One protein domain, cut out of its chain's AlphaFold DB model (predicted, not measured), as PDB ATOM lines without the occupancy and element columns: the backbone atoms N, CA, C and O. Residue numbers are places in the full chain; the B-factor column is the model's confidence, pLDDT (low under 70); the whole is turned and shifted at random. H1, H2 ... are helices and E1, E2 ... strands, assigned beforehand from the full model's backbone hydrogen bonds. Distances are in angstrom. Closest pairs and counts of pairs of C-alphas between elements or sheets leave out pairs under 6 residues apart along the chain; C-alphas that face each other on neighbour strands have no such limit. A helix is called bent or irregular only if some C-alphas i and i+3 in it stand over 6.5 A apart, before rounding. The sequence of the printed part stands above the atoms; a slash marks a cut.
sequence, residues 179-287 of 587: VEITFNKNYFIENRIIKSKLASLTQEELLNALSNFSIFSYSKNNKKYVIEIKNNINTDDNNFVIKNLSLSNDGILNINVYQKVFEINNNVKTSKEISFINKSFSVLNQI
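What this domain is: This is residues 179 to 287 of the 587 residues of an uncharacterized protein of Mycoplasma neophronis (UniProt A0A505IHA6). What is the main shape? A long, twisted sheet of E4, E5 and E6 makes one wall, and the tip of its E5 and E6 hairpin, residues 264 to 269, sticks out at one end. The short helices H1, H2, H3 and H4 gather toward the other end, where H3 crosses over E4 and grazes a smaller sheet of E1, E2 and E3. What is it made of? The printed part has 109 residues, with four named helices and six named strands in the order E1 H1 H2 H3 E2 E3 E4 E5 E6 H4, and the class is mixed, helices and strands. Both sheets are antiparallel, in the orders E1 E2 E3 and E4 E5 E6, the latter a meander, each strand the antiparallel neighbour of the one before. The whole is elongated, 54 by 31 by 21 A, and only just loose, close to compact, with a radius of gyration of the C-alphas of 16.1 A.

Where its parts are: Where is the larger sheet? E4 is residues 240 to 247, 20.2 A long, E5 is 252 to 265, 41.7 A, and E6 is 268 to 282, 42.9 A, beginning at C-alpha 268 (28.595, -4.727, -64.050). Where are the others? E1 is residues 179 to 183, beginning at C-alpha 179 (0.103, 8.994, -51.034), E2 is 210 to 218, 23.8 A, and E3 is 224 to 228. H1 is residues 185 to 190, H2 195 to 200, H3 203 to 209 and H4 284 to 287.

How they stand to each other: How do the strands pair? N 261 and O 272 of E5 and E6 are 2.8 A apart, and N 241 and O 258 of E4 and E5 2.8 A; E4 bends by 56 degrees at residue 243. In the other sheet, N 180 and O 214 of E1 and E2 are 2.9 A apart, and N 215 and O 227 of the hairpin E2 and E3 2.9 A. Where are the helices? H3 is over E4 at a height over the sheet of 9.3 A, across the strands at 75 degrees on the local plane; their closest C-alphas, of Gln 203 and Leu 245, are 5.3 A apart. H2 only grazes that sheet, while H4 only grazes the sheet of E1, E2 and E3. H1 only just touches H3 and H4, with 3 pairs of C-alphas within 8 A each; the closest are Tyr 187 and Ala 209, 5.7 A, and Lys 185 and Ile 287, 5.4 A. What do the helix backbones show? In H1 and H3 every O i to N i+4 pair is within hydrogen-bond range; H2, irregular with C-alphas 196 and 199 7.3 A apart, has 0 of 2, and 2 of 3 O i to N i+3 pairs, and H4 is too short for an O i to N i+4 pair.

The domain as a whole: How far does it reach? The two C-alphas farthest apart, of Arg 192 and Asn 266, are 54.5 A apart. Is it continuous and confident? The printed part has no cut, and the one long link is E3 to E4, 11 residues. The mean pLDDT of the printed part is 82.7, with residues 218 to 226, 228 and 230 to 238 under 70.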
ATOM      1  N   VAL A 179      -0.514   9.241 -52.339       85.44
ATOM      2  CA  VAL A 179       0.103   8.994 -51.034       85.44
ATOM      3  C   VAL A 179      -0.972   9.104 -49.986       85.44
ATOM      4  O   VAL A 179      -1.824   9.988 -50.067       85.44
ATOM      5  N   GLU A 180      -0.877   8.244 -48.990       87.50
ATOM      6  CA  GLU A 180      -1.563   8.405 -47.726       87.50
ATOM      7  C   GLU A 180      -0.531   8.544 -46.619       87.50
ATOM      8  O   GLU A 180       0.336   7.689 -46.423       87.50
ATOM      9  N   ILE A 181      -0.630   9.666 -45.918       88.75
ATOM     10  CA  ILE A 181       0.203   9.994 -44.774       88.75
ATOM     11  C   ILE A 181      -0.693  10.435 -43.639       88.75
ATOM     12  O   ILE A 181      -1.596  11.257 -43.823       88.75
ATOM     13  N   THR A 182      -0.399   9.882 -42.470       90.94
ATOM     14  CA  THR A 182      -1.051  10.241 -41.222       90.94
ATOM     15  C   THR A 182       0.013  10.579 -40.193       90.94
ATOM     16  O   THR A 182       0.954   9.808 -40.001       90.94
ATOM     17  N   PHE A 183      -0.127  11.727 -39.538       92.19
ATOM     18  CA  PHE A 183       0.712  12.116 -38.408       92.19
ATOM     19  C   PHE A 183       0.137  11.625 -37.076       92.19
ATOM     20  O   PHE A 183      -1.078  11.565 -36.884       92.19
ATOM     21  N   ASN A 184       1.020  11.300 -36.133       90.19
ATOM     22  CA  ASN A 184       0.669  11.124 -34.734       90.19
ATOM     23  C   ASN A 184       0.631  12.498 -34.054       90.19
ATOM     24  O   ASN A 184       1.666  13.025 -33.652       90.19
ATOM     25  N   LYS A 185      -0.564  13.068 -33.894       88.69
ATOM     26  CA  LYS A 185      -0.755  14.381 -33.262       88.69
ATOM     27  C   LYS A 185      -0.157  14.463 -31.847       88.69
ATOM     28  O   LYS A 185       0.402  15.496 -31.484       88.69
ATOM     29  N   ASN A 186      -0.170  13.359 -31.094       87.88
ATOM     30  CA  ASN A 186       0.414  13.291 -29.752       87.88
ATOM     31  C   ASN A 186       1.927  13.530 -29.759       87.88
ATOM     32  O   ASN A 186       2.435  14.151 -28.833       87.88
ATOM     33  N   TYR A 187       2.633  13.129 -30.823       89.56
ATOM     34  CA  TYR A 187       4.066  13.398 -30.968       89.56
ATOM     35  C   TYR A 187       4.356  14.905 -30.968       89.56
ATOM     36  O   TYR A 187       5.313  15.355 -30.343       89.56
ATOM     37  N   PHE A 188       3.520  15.702 -31.641       89.88
ATOM     38  CA  PHE A 188       3.692  17.156 -31.703       89.88
ATOM     39  C   PHE A 188       3.411  17.822 -30.355       89.88
ATOM     40  O   PHE A 188       4.126  18.751 -29.980       89.88
ATOM     41  N   ILE A 189       2.419  17.322 -29.612       86.50
ATOM     42  CA  ILE A 189       2.088  17.798 -28.261       86.50
ATOM     43  C   ILE A 189       3.221  17.453 -27.283       86.50
ATOM     44  O   ILE A 189       3.710  18.331 -26.570       86.50
ATOM     45  N   GLU A 190       3.679  16.200 -27.296       84.50
ATOM     46  CA  GLU A 190       4.756  15.687 -26.443       84.50
ATOM     47  C   GLU A 190       6.071  16.444 -26.659       84.50
ATOM     48  O   GLU A 190       6.686  16.913 -25.706       84.50
ATOM     49  N   ASN A 191       6.445  16.677 -27.920       83.88
ATOM     50  CA  ASN A 191       7.669  17.394 -28.280       83.88
ATOM     51  C   ASN A 191       7.490  18.922 -28.359       83.88
ATOM     52  O   ASN A 191       8.424  19.645 -28.714       83.88
ATOM     53  N   ARG A 192       6.299  19.439 -28.023       81.06
ATOM     54  CA  ARG A 192       5.968  20.877 -27.994       81.06
ATOM     55  C   ARG A 192       6.281  21.602 -29.309       81.06
ATOM     56  O   ARG A 192       6.815  22.720 -29.334       81.06
ATOM     57  N   ILE A 193       5.956  20.951 -30.417       85.88
ATOM     58  CA  ILE A 193       6.214  21.454 -31.761       85.88
ATOM     59  C   ILE A 193       5.042  22.338 -32.187       85.88
ATOM     60  O   ILE A 193       4.017  21.868 -32.668       85.88
ATOM     61  N   ILE A 194       5.226  23.647 -32.049       82.25
ATOM     62  CA  ILE A 194       4.262  24.652 -32.510       82.25
ATOM     63  C   ILE A 194       4.447  24.988 -33.995       82.25
ATOM     64  O   ILE A 194       5.520  24.781 -34.563       82.25
ATOM     65  N   LYS A 195       3.424  25.608 -34.601       84.06
ATOM     66  CA  LYS A 195       3.387  25.995 -36.024       84.06
ATOM     67  C   LYS A 195       4.673  26.681 -36.521       84.06
ATOM     68  O   LYS A 195       5.181  26.355 -37.588       84.06
ATOM     69  N   SER A 196       5.242  27.598 -35.734       82.69
ATOM     70  CA  SER A 196       6.461  28.342 -36.098       82.69
ATOM     71  C   SER A 196       7.750  27.506 -36.112       82.69
ATOM     72  O   SER A 196       8.756  27.973 -36.642       82.69
ATOM     73  N   LYS A 197       7.728  26.295 -35.540       86.88
ATOM     74  CA  LYS A 197       8.859  25.356 -35.471       86.88
ATOM     75  C   LYS A 197       8.732  24.179 -36.443       86.88
ATOM     76  O   LYS A 197       9.623  23.336 -36.493       86.88
ATOM     77  N   LEU A 198       7.659  24.101 -37.231       90.69
ATOM     78  CA  LEU A 198       7.455  22.984 -38.159       90.69
ATOM     79  C   LEU A 198       8.565  22.900 -39.214       90.69
ATOM     80  O   LEU A 198       9.046  21.807 -39.501       90.69
ATOM     81  N   ALA A 199       9.022  24.041 -39.737       92.38
ATOM     82  CA  ALA A 199      10.077  24.074 -40.751       92.38
ATOM     83  C   ALA A 199      11.470  23.688 -40.238       92.38
ATOM     84  O   ALA A 199      12.362  23.446 -41.049       92.38
ATOM     85  N   SER A 200      11.675  23.637 -38.917       91.38
ATOM     86  CA  SER A 200      12.947  23.207 -38.327       91.38
ATOM     87  C   SER A 200      13.047  21.702 -38.089       91.38
ATOM     88  O   SER A 200      14.126  21.243 -37.728       91.38
ATOM     89  N   LEU A 201      11.964  20.941 -38.280       92.75
ATOM     90  CA  LEU A 201      11.996  19.493 -38.081       92.75
ATOM     91  C   LEU A 201      12.856  18.814 -39.146       92.75
ATOM     92  O   LEU A 201      12.695  19.038 -40.349       92.75
ATOM     93  N   THR A 202      13.749  17.947 -38.691       92.19
ATOM     94  CA  THR A 202      14.551  17.079 -39.547       92.19
ATOM     95  C   THR A 202      13.697  15.980 -40.183       92.19
ATOM     96  O   THR A 202      12.608  15.642 -39.713       92.19
ATOM     97  N   GLN A 203      14.210  15.371 -41.256       89.88
ATOM     98  CA  GLN A 203      13.558  14.220 -41.888       89.88
ATOM     99  C   GLN A 203      13.360  13.058 -40.899       89.88
ATOM    100  O   GLN A 203      12.329  12.393 -40.952       89.88
ATOM    101  N   GLU A 204      14.310  12.825 -39.989       87.94
ATOM    102  CA  GLU A 204      14.210  11.775 -38.968       87.94
ATOM    103  C   GLU A 204      13.071  12.049 -37.976       87.94
ATOM    104  O   GLU A 204      12.221  11.188 -37.758       87.94
ATOM    105  N   GLU A 205      12.984  13.272 -37.445       91.25
ATOM    106  CA  GLU A 205      11.894  13.672 -36.545       91.25
ATOM    107  C   GLU A 205      10.526  13.568 -37.225       91.25
ATOM    108  O   GLU A 205       9.561  13.108 -36.617       91.25
ATOM    109  N   LEU A 206      10.435  13.946 -38.504       91.38
ATOM    110  CA  LEU A 206       9.200  13.814 -39.272       91.38
ATOM    111  C   LEU A 206       8.803  12.355 -39.465       91.38
ATOM    112  O   LEU A 206       7.633  12.035 -39.290       91.38
ATOM    113  N   LEU A 207       9.752  11.469 -39.778       88.75
ATOM    114  CA  LEU A 207       9.487  10.034 -39.907       88.75
ATOM    115  C   LEU A 207       8.988   9.418 -38.593       88.75
ATOM    116  O   LEU A 207       8.050   8.617 -38.622       88.75
ATOM    117  N   ASN A 208       9.553   9.835 -37.459       88.38
ATOM    118  CA  ASN A 208       9.107   9.412 -36.128       88.38
ATOM    119  C   ASN A 208       7.708   9.952 -35.785       88.38
ATOM    120  O   ASN A 208       6.921   9.263 -35.135       88.38
ATOM    121  N   ALA A 209       7.370  11.148 -36.273       90.88
ATOM    122  CA  ALA A 209       6.058  11.761 -36.088       90.88
ATOM    123  C   ALA A 209       4.945  11.118 -36.936       90.88
ATOM    124  O   ALA A 209       3.764  11.330 -36.654       90.88
ATOM    125  N   LEU A 210       5.272  10.357 -37.986       90.62
ATOM    126  CA  LEU A 210       4.267   9.664 -38.796       90.62
ATOM    127  C   LEU A 210       3.655   8.512 -38.004       90.62
ATOM    128  O   LEU A 210       4.361   7.781 -37.321       90.62
ATOM    129  N   SER A 211       2.351   8.283 -38.127       89.06
ATOM    130  CA  SER A 211       1.710   7.024 -37.734       89.06
ATOM    131  C   SER A 211       1.653   6.069 -38.928       89.06
ATOM    132  O   SER A 211       2.042   4.912 -38.781       89.06
ATOM    133  N   ASN A 212       1.324   6.578 -40.121       88.50
ATOM    134  CA  ASN A 212       1.263   5.839 -41.385       88.50
ATOM    135  C   ASN A 212       1.968   6.605 -42.518       88.50
ATOM    136  O   ASN A 212       1.851   7.828 -42.619       88.50
ATOM    137  N   PHE A 213       2.651   5.870 -43.399       87.62
ATOM    138  CA  PHE A 213       3.124   6.368 -44.689       87.62
ATOM    139  C   PHE A 213       3.033   5.253 -45.729       87.62
ATOM    140  O   PHE A 213       3.873   4.349 -45.765       87.62
ATOM    141  N   SER A 214       2.017   5.351 -46.581       85.81
ATOM    142  CA  SER A 214       1.722   4.391 -47.636       85.81
ATOM    143  C   SER A 214       1.643   5.078 -48.997       85.81
ATOM    144  O   SER A 214       1.143   6.197 -49.131       85.81
ATOM    145  N   ILE A 215       2.135   4.396 -50.027       79.81
ATOM    146  CA  ILE A 215       2.036   4.839 -51.417       79.81
ATOM    147  C   ILE A 215       1.110   3.899 -52.176       79.81
ATOM    148  O   ILE A 215       1.211   2.679 -52.051       79.81
ATOM    149  N   PHE A 216       0.234   4.471 -52.997       79.81
ATOM    150  CA  PHE A 216      -0.630   3.712 -53.885       79.81
ATOM    151  C   PHE A 216      -0.152   3.822 -55.328       79.81
ATOM    152  O   PHE A 216      -0.008   4.918 -55.880       79.81
ATOM    153  N   SER A 217       0.066   2.662 -55.938       72.81
ATOM    154  CA  SER A 217       0.359   2.523 -57.363       72.81
ATOM    155  C   SER A 217      -0.554   1.459 -57.967       72.81
ATOM    156  O   SER A 217      -0.980   0.533 -57.273       72.81
ATOM    157  N   TYR A 218      -0.884   1.579 -59.248       63.81
ATOM    158  CA  TYR A 218      -1.647   0.563 -59.965       63.81
ATOM    159  C   TYR A 218      -0.707  -0.314 -60.786       63.81
ATOM    160  O   TYR A 218       0.197   0.181 -61.458       63.81
ATOM    161  N   SER A 219      -0.927  -1.632 -60.773       59.22
ATOM    162  CA  SER A 219      -0.294  -2.475 -61.794       59.22
ATOM    163  C   SER A 219      -0.993  -2.312 -63.138       59.22
ATOM    164  O   SER A 219      -2.109  -1.800 -63.229       59.22
ATOM    165  N   LYS A 220      -0.369  -2.877 -64.179       53.19
ATOM    166  CA  LYS A 220      -0.934  -3.048 -65.528       53.19
ATOM    167  C   LYS A 220      -2.379  -3.578 -65.568       53.19
ATOM    168  O   LYS A 220      -3.045  -3.370 -66.574       53.19
ATOM    169  N   ASN A 221      -2.864  -4.239 -64.513       56.69
ATOM    170  CA  ASN A 221      -4.206  -4.828 -64.450       56.69
ATOM    171  C   ASN A 221      -5.215  -3.991 -63.635       56.69
ATOM    172  O   ASN A 221      -6.202  -4.546 -63.152       56.69
ATOM    173  N   ASN A 222      -4.959  -2.696 -63.409       57.47
ATOM    174  CA  ASN A 222      -5.789  -1.801 -62.584       57.47
ATOM    175  C   ASN A 222      -6.024  -2.284 -61.141       57.47
ATOM    176  O   ASN A 222      -6.947  -1.832 -60.461       57.47
ATOM    177  N   LYS A 223      -5.182  -3.183 -60.625       57.75
ATOM    178  CA  LYS A 223      -5.205  -3.532 -59.202       57.75
ATOM    179  C   LYS A 223      -4.402  -2.488 -58.436       57.75
ATOM    180  O   LYS A 223      -3.272  -2.195 -58.813       57.75
ATOM    181  N   LYS A 224      -4.999  -1.935 -57.381       63.06
ATOM    182  CA  LYS A 224      -4.351  -1.002 -56.456       63.06
ATOM    183  C   LYS A 224      -3.364  -1.782 -55.581       63.06
ATOM    184  O   LYS A 224      -3.775  -2.691 -54.865       63.06
ATOM    185  N   TYR A 225      -2.085  -1.429 -55.642       68.19
ATOM    186  CA  TYR A 225      -1.031  -1.938 -54.765       68.19
ATOM    187  C   TYR A 225      -0.724  -0.877 -53.720       68.19
ATOM    188  O   TYR A 225      -0.560   0.300 -54.047       68.19
ATOM    189  N   VAL A 226      -0.670  -1.308 -52.465       69.56
ATOM    190  CA  VAL A 226      -0.263  -0.477 -51.334       69.56
ATOM    191  C   VAL A 226       1.178  -0.828 -51.014       69.56
ATOM    192  O   VAL A 226       1.492  -1.994 -50.785       69.56
ATOM    193  N   ILE A 227       2.051   0.169 -51.036       72.69
ATOM    194  CA  ILE A 227       3.444   0.034 -50.633       72.69
ATOM    195  C   ILE A 227       3.584   0.784 -49.316       72.69
ATOM    196  O   ILE A 227       3.563   2.015 -49.295       72.69
ATOM    197  N   GLU A 228       3.703   0.045 -48.218       67.94
ATOM    198  CA  GLU A 228       4.028   0.631 -46.921       67.94
ATOM    199  C   GLU A 228       5.485   1.098 -46.944       67.94
ATOM    200  O   GLU A 228       6.410   0.298 -47.088       67.94
ATOM    201  N   ILE A 229       5.701   2.406 -46.829       72.19
ATOM    202  CA  ILE A 229       7.043   2.990 -46.853       72.19
ATOM    203  C   ILE A 229       7.607   3.043 -45.438       72.19
ATOM    204  O   ILE A 229       8.746   2.636 -45.234       72.19
ATOM    205  N   LYS A 230       6.810   3.470 -44.447       68.62
ATOM    206  CA  LYS A 230       7.278   3.717 -43.070       68.62
ATOM    207  C   LYS A 230       8.034   2.532 -42.452       68.62
ATOM    208  O   LYS A 230       9.110   2.723 -41.898       68.62
ATOM    209  N   ASN A 231       7.494   1.323 -42.590       59.69
ATOM    210  CA  ASN A 231       8.050   0.108 -41.984       59.69
ATOM    211  C   ASN A 231       9.318  -0.406 -42.691       59.69
ATOM    212  O   ASN A 231      10.022  -1.244 -42.142       59.69
ATOM    213  N   ASN A 232       9.629   0.110 -43.886       56.28
ATOM    214  CA  ASN A 232      10.664  -0.439 -44.761       56.28
ATOM    215  C   ASN A 232      11.878   0.487 -44.950       56.28
ATOM    216  O   ASN A 232      12.875   0.052 -45.520       56.28
ATOM    217  N   ILE A 233      11.850   1.751 -44.498       60.16
ATOM    218  CA  ILE A 233      12.902   2.764 -44.781       60.16
ATOM    219  C   ILE A 233      14.319   2.320 -44.364       60.16
ATOM    220  O   ILE A 233      15.281   2.731 -45.005       60.16
ATOM    221  N   ASN A 234      14.446   1.440 -43.366       51.69
ATOM    222  CA  ASN A 234      15.731   1.008 -42.799       51.69
ATOM    223  C   ASN A 234      16.114  -0.447 -43.132       51.69
ATOM    224  O   ASN A 234      16.924  -1.039 -42.425       51.69
ATOM    225  N   THR A 235      15.521  -1.046 -44.167       54.03
ATOM    226  CA  THR A 235      15.865  -2.412 -44.605       54.03
ATOM    227  C   THR A 235      16.677  -2.370 -45.898       54.03
ATOM    228  O   THR A 235      16.370  -1.580 -46.794       54.03
ATOM    229  N   ASP A 236      17.706  -3.217 -46.009       47.75
ATOM    230  CA  ASP A 236      18.551  -3.325 -47.213       47.75
ATOM    231  C   ASP A 236      17.740  -3.717 -48.469       47.75
ATOM    232  O   ASP A 236      18.123  -3.380 -49.591       47.75
ATOM    233  N   ASP A 237      16.569  -4.330 -48.266       52.50
ATOM    234  CA  ASP A 237      15.626  -4.759 -49.306       52.50
ATOM    235  C   ASP A 237      14.723  -3.631 -49.835       52.50
ATOM    236  O   ASP A 237      13.928  -3.836 -50.763       52.50
ATOM    237  N   ASN A 238      14.812  -2.417 -49.275       65.88
ATOM    238  CA  ASN A 238      13.941  -1.333 -49.701       65.88
ATOM    239  C   ASN A 238      14.429  -0.683 -51.002       65.88
ATOM    240  O   ASN A 238      15.424   0.051 -51.065       65.88
ATOM    241  N   ASN A 239      13.643  -0.894 -52.055       75.25
ATOM    242  CA  ASN A 239      13.829  -0.259 -53.357       75.25
ATOM    243  C   ASN A 239      13.400   1.216 -53.376       75.25
ATOM    244  O   ASN A 239      13.426   1.826 -54.441       75.25
ATOM    245  N   PHE A 240      13.019   1.807 -52.242       80.56
ATOM    246  CA  PHE A 240      12.624   3.209 -52.143       80.56
ATOM    247  C   PHE A 240      13.579   4.026 -51.268       80.56
ATOM    248  O   PHE A 240      14.031   3.577 -50.221       80.56
ATOM    249  N   VAL A 241      13.862   5.257 -51.698       83.38
ATOM    250  CA  VAL A 241      14.705   6.230 -50.991       83.38
ATOM    251  C   VAL A 241      13.931   7.522 -50.804       83.38
ATOM    252  O   VAL A 241      13.486   8.129 -51.779       83.38
ATOM    253  N   ILE A 242      13.803   7.976 -49.561       86.12
ATOM    254  CA  ILE A 242      13.237   9.289 -49.242       86.12
ATOM    255  C   ILE A 242      14.382  10.302 -49.236       86.12
ATOM    256  O   ILE A 242      15.208  10.301 -48.326       86.12
ATOM    257  N   LYS A 243      14.438  11.161 -50.258       86.06
ATOM    258  CA  LYS A 243      15.459  12.222 -50.349       86.06
ATOM    259  C   LYS A 243      15.053  13.521 -49.676       86.06
ATOM    260  O   LYS A 243      15.912  14.336 -49.367       86.06
ATOM    261  N   ASN A 244      13.753  13.753 -49.556       88.25
ATOM    262  CA  ASN A 244      13.225  14.928 -48.892       88.25
ATOM    263  C   ASN A 244      11.889  14.568 -48.256       88.25
ATOM    264  O   ASN A 244      10.970  14.131 -48.952       88.25
ATOM    265  N   LEU A 245      11.798  14.788 -46.957       91.88
ATOM    266  CA  LEU A 245      10.560  14.864 -46.207       91.88
ATOM    267  C   LEU A 245      10.683  16.113 -45.344       91.88
ATOM    268  O   LEU A 245      11.527  16.153 -44.453       91.88
ATOM    269  N   SER A 246       9.904  17.145 -45.649       94.06
ATOM    270  CA  SER A 246       9.987  18.420 -44.936       94.06
ATOM    271  C   SER A 246       8.625  19.082 -44.800       94.06
ATOM    272  O   SER A 246       7.767  18.948 -45.673       94.06
ATOM    273  N   LEU A 247       8.427  19.809 -43.702       94.88
ATOM    274  CA  LEU A 247       7.243  20.632 -43.473       94.88
ATOM    275  C   LEU A 247       7.582  22.111 -43.651       94.88
ATOM    276  O   LEU A 247       8.672  22.554 -43.312       94.88
ATOM    277  N   SER A 248       6.634  22.892 -44.157       94.31
ATOM    278  CA  SER A 248       6.658  24.346 -44.000       94.31
ATOM    279  C   SER A 248       5.964  24.761 -42.701       94.31
ATOM    280  O   SER A 248       5.181  24.002 -42.125       94.31
ATOM    281  N   ASN A 249       6.173  26.010 -42.279       90.19
ATOM    282  CA  ASN A 249       5.442  26.583 -41.145       90.19
ATOM    283  C   ASN A 249       3.926  26.646 -41.378       90.19
ATOM    284  O   ASN A 249       3.174  26.665 -40.417       90.19
ATOM    285  N   ASP A 250       3.451  26.623 -42.622       91.00
ATOM    286  CA  ASP A 250       2.017  26.566 -42.934       91.00
ATOM    287  C   ASP A 250       1.475  25.133 -43.047       91.00
ATOM    288  O   ASP A 250       0.364  24.916 -43.531       91.00
ATOM    289  N   GLY A 251       2.248  24.140 -42.597       90.94
ATOM    290  CA  GLY A 251       1.844  22.738 -42.608       90.94
ATOM    291  C   GLY A 251       1.788  22.139 -44.011       90.94
ATOM    292  O   GLY A 251       0.993  21.233 -44.252       90.94
ATOM    293  N   ILE A 252       2.593  22.648 -44.951       94.69
ATOM    294  CA  ILE A 252       2.762  22.028 -46.270       94.69
ATOM    295  C   ILE A 252       3.855  20.972 -46.168       94.69
ATOM    296  O   ILE A 252       5.020  21.305 -45.954       94.69
ATOM    297  N   LEU A 253       3.473  19.709 -46.333       94.19
ATOM    298  CA  LEU A 253       4.386  18.578 -46.383       94.19
ATOM    299  C   LEU A 253       4.915  18.415 -47.804       94.19
ATOM    300  O   LEU A 253       4.122  18.243 -48.725       94.19
ATOM    301  N   ASN A 254       6.234  18.442 -47.967       93.62
ATOM    302  CA  ASN A 254       6.930  18.162 -49.219       93.62
ATOM    303  C   ASN A 254       7.596  16.792 -49.139       93.62
ATOM    304  O   ASN A 254       8.299  16.499 -48.170       93.62
ATOM    305  N   ILE A 255       7.398  15.970 -50.169       91.12
ATOM    306  CA  ILE A 255       7.851  14.579 -50.173       91.12
ATOM    307  C   ILE A 255       8.456  14.229 -51.517       91.12
ATOM    308  O   ILE A 255       7.764  14.258 -52.535       91.12
ATOM    309  N   ASN A 256       9.716  13.798 -51.482       89.94
ATOM    310  CA  ASN A 256      10.423  13.249 -52.627       89.94
ATOM    311  C   ASN A 256      10.865  11.818 -52.316       89.94
ATOM    312  O   ASN A 256      11.840  11.608 -51.588       89.94
ATOM    313  N   VAL A 257      10.169  10.840 -52.901       87.69
ATOM    314  CA  VAL A 257      10.567   9.425 -52.862       87.69
ATOM    315  C   VAL A 257      11.062   9.016 -54.239       87.69
ATOM    316  O   VAL A 257      10.456   9.330 -55.265       87.69
ATOM    317  N   TYR A 258      12.176   8.304 -54.254       87.19
ATOM    318  CA  TYR A 258      12.796   7.751 -55.443       87.19
ATOM    319  C   TYR A 258      12.733   6.235 -55.381       87.19
ATOM    320  O   TYR A 258      12.900   5.655 -54.313       87.19
ATOM    321  N   GLN A 259      12.514   5.596 -56.523       85.62
ATOM    322  CA  GLN A 259      12.659   4.156 -56.668       85.62
ATOM    323  C   GLN A 259      14.064   3.866 -57.204       85.62
ATOM    324  O   GLN A 259      14.473   4.436 -58.221       85.62
ATOM    325  N   LYS A 260      14.806   2.992 -56.523       86.81
ATOM    326  CA  LYS A 260      16.046   2.407 -57.026       86.81
ATOM    327  C   LYS A 260      15.692   1.449 -58.155       86.81
ATOM    328  O   LYS A 260      14.881   0.544 -57.981       86.81
ATOM    329  N   VAL A 261      16.316   1.659 -59.300       88.62
ATOM    330  CA  VAL A 261      16.269   0.750 -60.438       88.62
ATOM    331  C   VAL A 261      17.664   0.231 -60.701       88.62
ATOM    332  O   VAL A 261      18.650   0.967 -60.578       88.62
ATOM    333  N   PHE A 262      17.746  -1.040 -61.063       90.19
ATOM    334  CA  PHE A 262      19.006  -1.700 -61.340       90.19
ATOM    335  C   PHE A 262      19.154  -1.982 -62.828       90.19
ATOM    336  O   PHE A 262      18.201  -2.326 -63.536       90.19
ATOM    337  N   GLU A 263      20.392  -1.853 -63.284       92.12
ATOM    338  CA  GLU A 263      20.824  -2.333 -64.580       92.12
ATOM    339  C   GLU A 263      22.058  -3.212 -64.375       92.12
ATOM    340  O   GLU A 263      22.952  -2.899 -63.587       92.12
ATOM    341  N   ILE A 264      22.084  -4.354 -65.049       91.69
ATOM    342  CA  ILE A 264      23.275  -5.193 -65.155       91.69
ATOM    343  C   ILE A 264      23.606  -5.251 -66.636       91.69
ATOM    344  O   ILE A 264      22.738  -5.576 -67.439       91.69
ATOM    345  N   ASN A 265      24.846  -4.950 -66.997       89.12
ATOM    346  CA  ASN A 265      25.366  -5.167 -68.344       89.12
ATOM    347  C   ASN A 265      26.752  -5.795 -68.216       89.12
ATOM    348  O   ASN A 265      27.637  -5.198 -67.604       89.12
ATOM    349  N   ASN A 266      26.946  -6.989 -68.785       78.25
ATOM    350  CA  ASN A 266      28.221  -7.713 -68.752       78.25
ATOM    351  C   ASN A 266      28.798  -7.834 -67.327       78.25
ATOM    352  O   ASN A 266      29.946  -7.465 -67.082       78.25
ATOM    353  N   ASN A 267      27.984  -8.308 -66.377       76.56
ATOM    354  CA  ASN A 267      28.335  -8.481 -64.958       76.56
ATOM    355  C   ASN A 267      28.651  -7.190 -64.172       76.56
ATOM    356  O   ASN A 267      28.975  -7.259 -62.987       76.56
ATOM    357  N   VAL A 268      28.502  -6.004 -64.772       83.75
ATOM    358  CA  VAL A 268      28.595  -4.727 -64.050       83.75
ATOM    359  C   VAL A 268      27.205  -4.319 -63.581       83.75
ATOM    360  O   VAL A 268      26.338  -4.016 -64.401       83.75
ATOM    361  N   LYS A 269      26.999  -4.302 -62.260       86.88
ATOM    362  CA  LYS A 269      25.767  -3.817 -61.629       86.88
ATOM    363  C   LYS A 269      25.847  -2.306 -61.433       86.88
ATOM    364  O   LYS A 269      26.712  -1.815 -60.710       86.88
ATOM    365  N   THR A 270      24.918  -1.579 -62.033       88.94
ATOM    366  CA  THR A 270      24.685  -0.158 -61.775       88.94
ATOM    367  C   THR A 270      23.313   0.028 -61.140       88.94
ATOM    368  O   THR A 270      22.409  -0.801 -61.268       88.94
ATOM    369  N   SER A 271      23.164   1.121 -60.398       88.50
ATOM    370  CA  SER A 271      21.874   1.526 -59.851       88.50
ATOM    371  C   SER A 271      21.647   3.000 -60.133       88.50
ATOM    372  O   SER A 271      22.591   3.793 -60.150       88.50
ATOM    373  N   LYS A 272      20.390   3.349 -60.374       89.06
ATOM    374  CA  LYS A 272      19.933   4.717 -60.577       89.06
ATOM    375  C   LYS A 272      18.665   4.920 -59.769       89.06
ATOM    376  O   LYS A 272      17.893   3.995 -59.547       89.06
ATOM    377  N   GLU A 273      18.440   6.150 -59.350       89.06
ATOM    378  CA  GLU A 273      17.223   6.548 -58.660       89.06
ATOM    379  C   GLU A 273      16.324   7.310 -59.630       89.06
ATOM    380  O   GLU A 273      16.731   8.315 -60.218       89.06
ATOM    381  N   ILE A 274      15.094   6.834 -59.804       87.12
ATOM    382  CA  ILE A 274      14.067   7.512 -60.598       87.12
ATOM    383  C   ILE A 274      13.058   8.128 -59.638       87.12
ATOM    384  O   ILE A 274      12.670   7.492 -58.659       87.12
ATOM    385  N   SER A 275      12.641   9.371 -59.900       85.69
ATOM    386  CA  SER A 275      11.589  10.012 -59.107       85.69
ATOM    387  C   SER A 275      10.318   9.170 -59.184       85.69
ATOM    388  O   SER A 275       9.752   8.976 -60.259       85.69
ATOM    389  N   PHE A 276       9.914   8.641 -58.033       84.38
ATOM    390  CA  PHE A 276       8.730   7.806 -57.883       84.38
ATOM    391  C   PHE A 276       7.545   8.658 -57.443       84.38
ATOM    392  O   PHE A 276       6.451   8.549 -57.996       84.38
ATOM    393  N   ILE A 277       7.798   9.569 -56.501       87.00
ATOM    394  CA  ILE A 277       6.868  10.619 -56.124       87.00
ATOM    395  C   ILE A 277       7.582  11.925 -55.810       87.00
ATOM    396  O   ILE A 277       8.648  11.947 -55.194       87.00
ATOM    397  N   ASN A 278       6.946  13.012 -56.221       88.50
ATOM    398  CA  ASN A 278       7.281  14.368 -55.830       88.50
ATOM    399  C   ASN A 278       5.955  15.108 -55.630       88.50
ATOM    400  O   ASN A 278       5.265  15.412 -56.605       88.50
ATOM    401  N   LYS A 279       5.539  15.281 -54.372       88.56
ATOM    402  CA  LYS A 279       4.257  15.913 -54.034       88.56
ATOM    403  C   LYS A 279       4.387  16.854 -52.850       88.56
ATOM    404  O   LYS A 279       5.161  16.611 -51.925       88.56
ATOM    405  N   SER A 280       3.521  17.861 -52.875       91.25
ATOM    406  CA  SER A 280       3.305  18.792 -51.779       91.25
ATOM    407  C   SER A 280       1.818  18.872 -51.462       91.25
ATOM    408  O   SER A 280       1.004  19.030 -52.373       91.25
ATOM    409  N   PHE A 281       1.448  18.755 -50.190       92.00
ATOM    410  CA  PHE A 281       0.059  18.902 -49.755       92.00
ATOM    411  C   PHE A 281      -0.025  19.408 -48.316       92.00
ATOM    412  O   PHE A 281       0.919  19.277 -47.539       92.00
ATOM    413  N   SER A 282      -1.157  20.019 -47.971       92.06
ATOM    414  CA  SER A 282      -1.395  20.497 -46.610       92.06
ATOM    415  C   SER A 282      -1.755  19.335 -45.688       92.06
ATOM    416  O   SER A 282      -2.601  18.507 -46.024       92.06
ATOM    417  N   VAL A 283      -1.117  19.305 -44.524       92.69
ATOM    418  CA  VAL A 283      -1.371  18.358 -43.427       92.69
ATOM    419  C   VAL A 283      -1.664  19.090 -42.117       92.69
ATOM    420  O   VAL A 283      -1.603  18.489 -41.049       92.69
ATOM    421  N   LEU A 284      -1.965  20.392 -42.185       87.94
ATOM    422  CA  LEU A 284      -2.080  21.258 -41.009       87.94
ATOM    423  C   LEU A 284      -3.102  20.719 -39.995       87.94
ATOM    424  O   LEU A 284      -2.817  20.665 -38.807       87.94
ATOM    425  N   ASN A 285      -4.234  20.194 -40.470       85.00
ATOM    426  CA  ASN A 285      -5.274  19.586 -39.634       85.00
ATOM    427  C   ASN A 285      -4.834  18.317 -38.875       85.00
ATOM    428  O   ASN A 285      -5.524  17.904 -37.946       85.00
ATOM    429  N   GLN A 286      -3.728  17.685 -39.275       88.12
ATOM    430  CA  GLN A 286      -3.182  16.496 -38.614       88.12
ATOM    431  C   GLN A 286      -2.114  16.833 -37.565       88.12
ATOM    432  O   GLN A 286      -1.822  16.000 -36.710       88.12
ATOM    433  N   ILE A 287      -1.516  18.026 -37.646       89.12
ATOM    434  CA  ILE A 287      -0.366  18.436 -36.823       89.12
ATOM    435  C   ILE A 287      -0.688  19.604 -35.886       89.12
ATOM    436  O   ILE A 287      -0.052  19.740 -34.846       89.12
TER     437      ILE A 287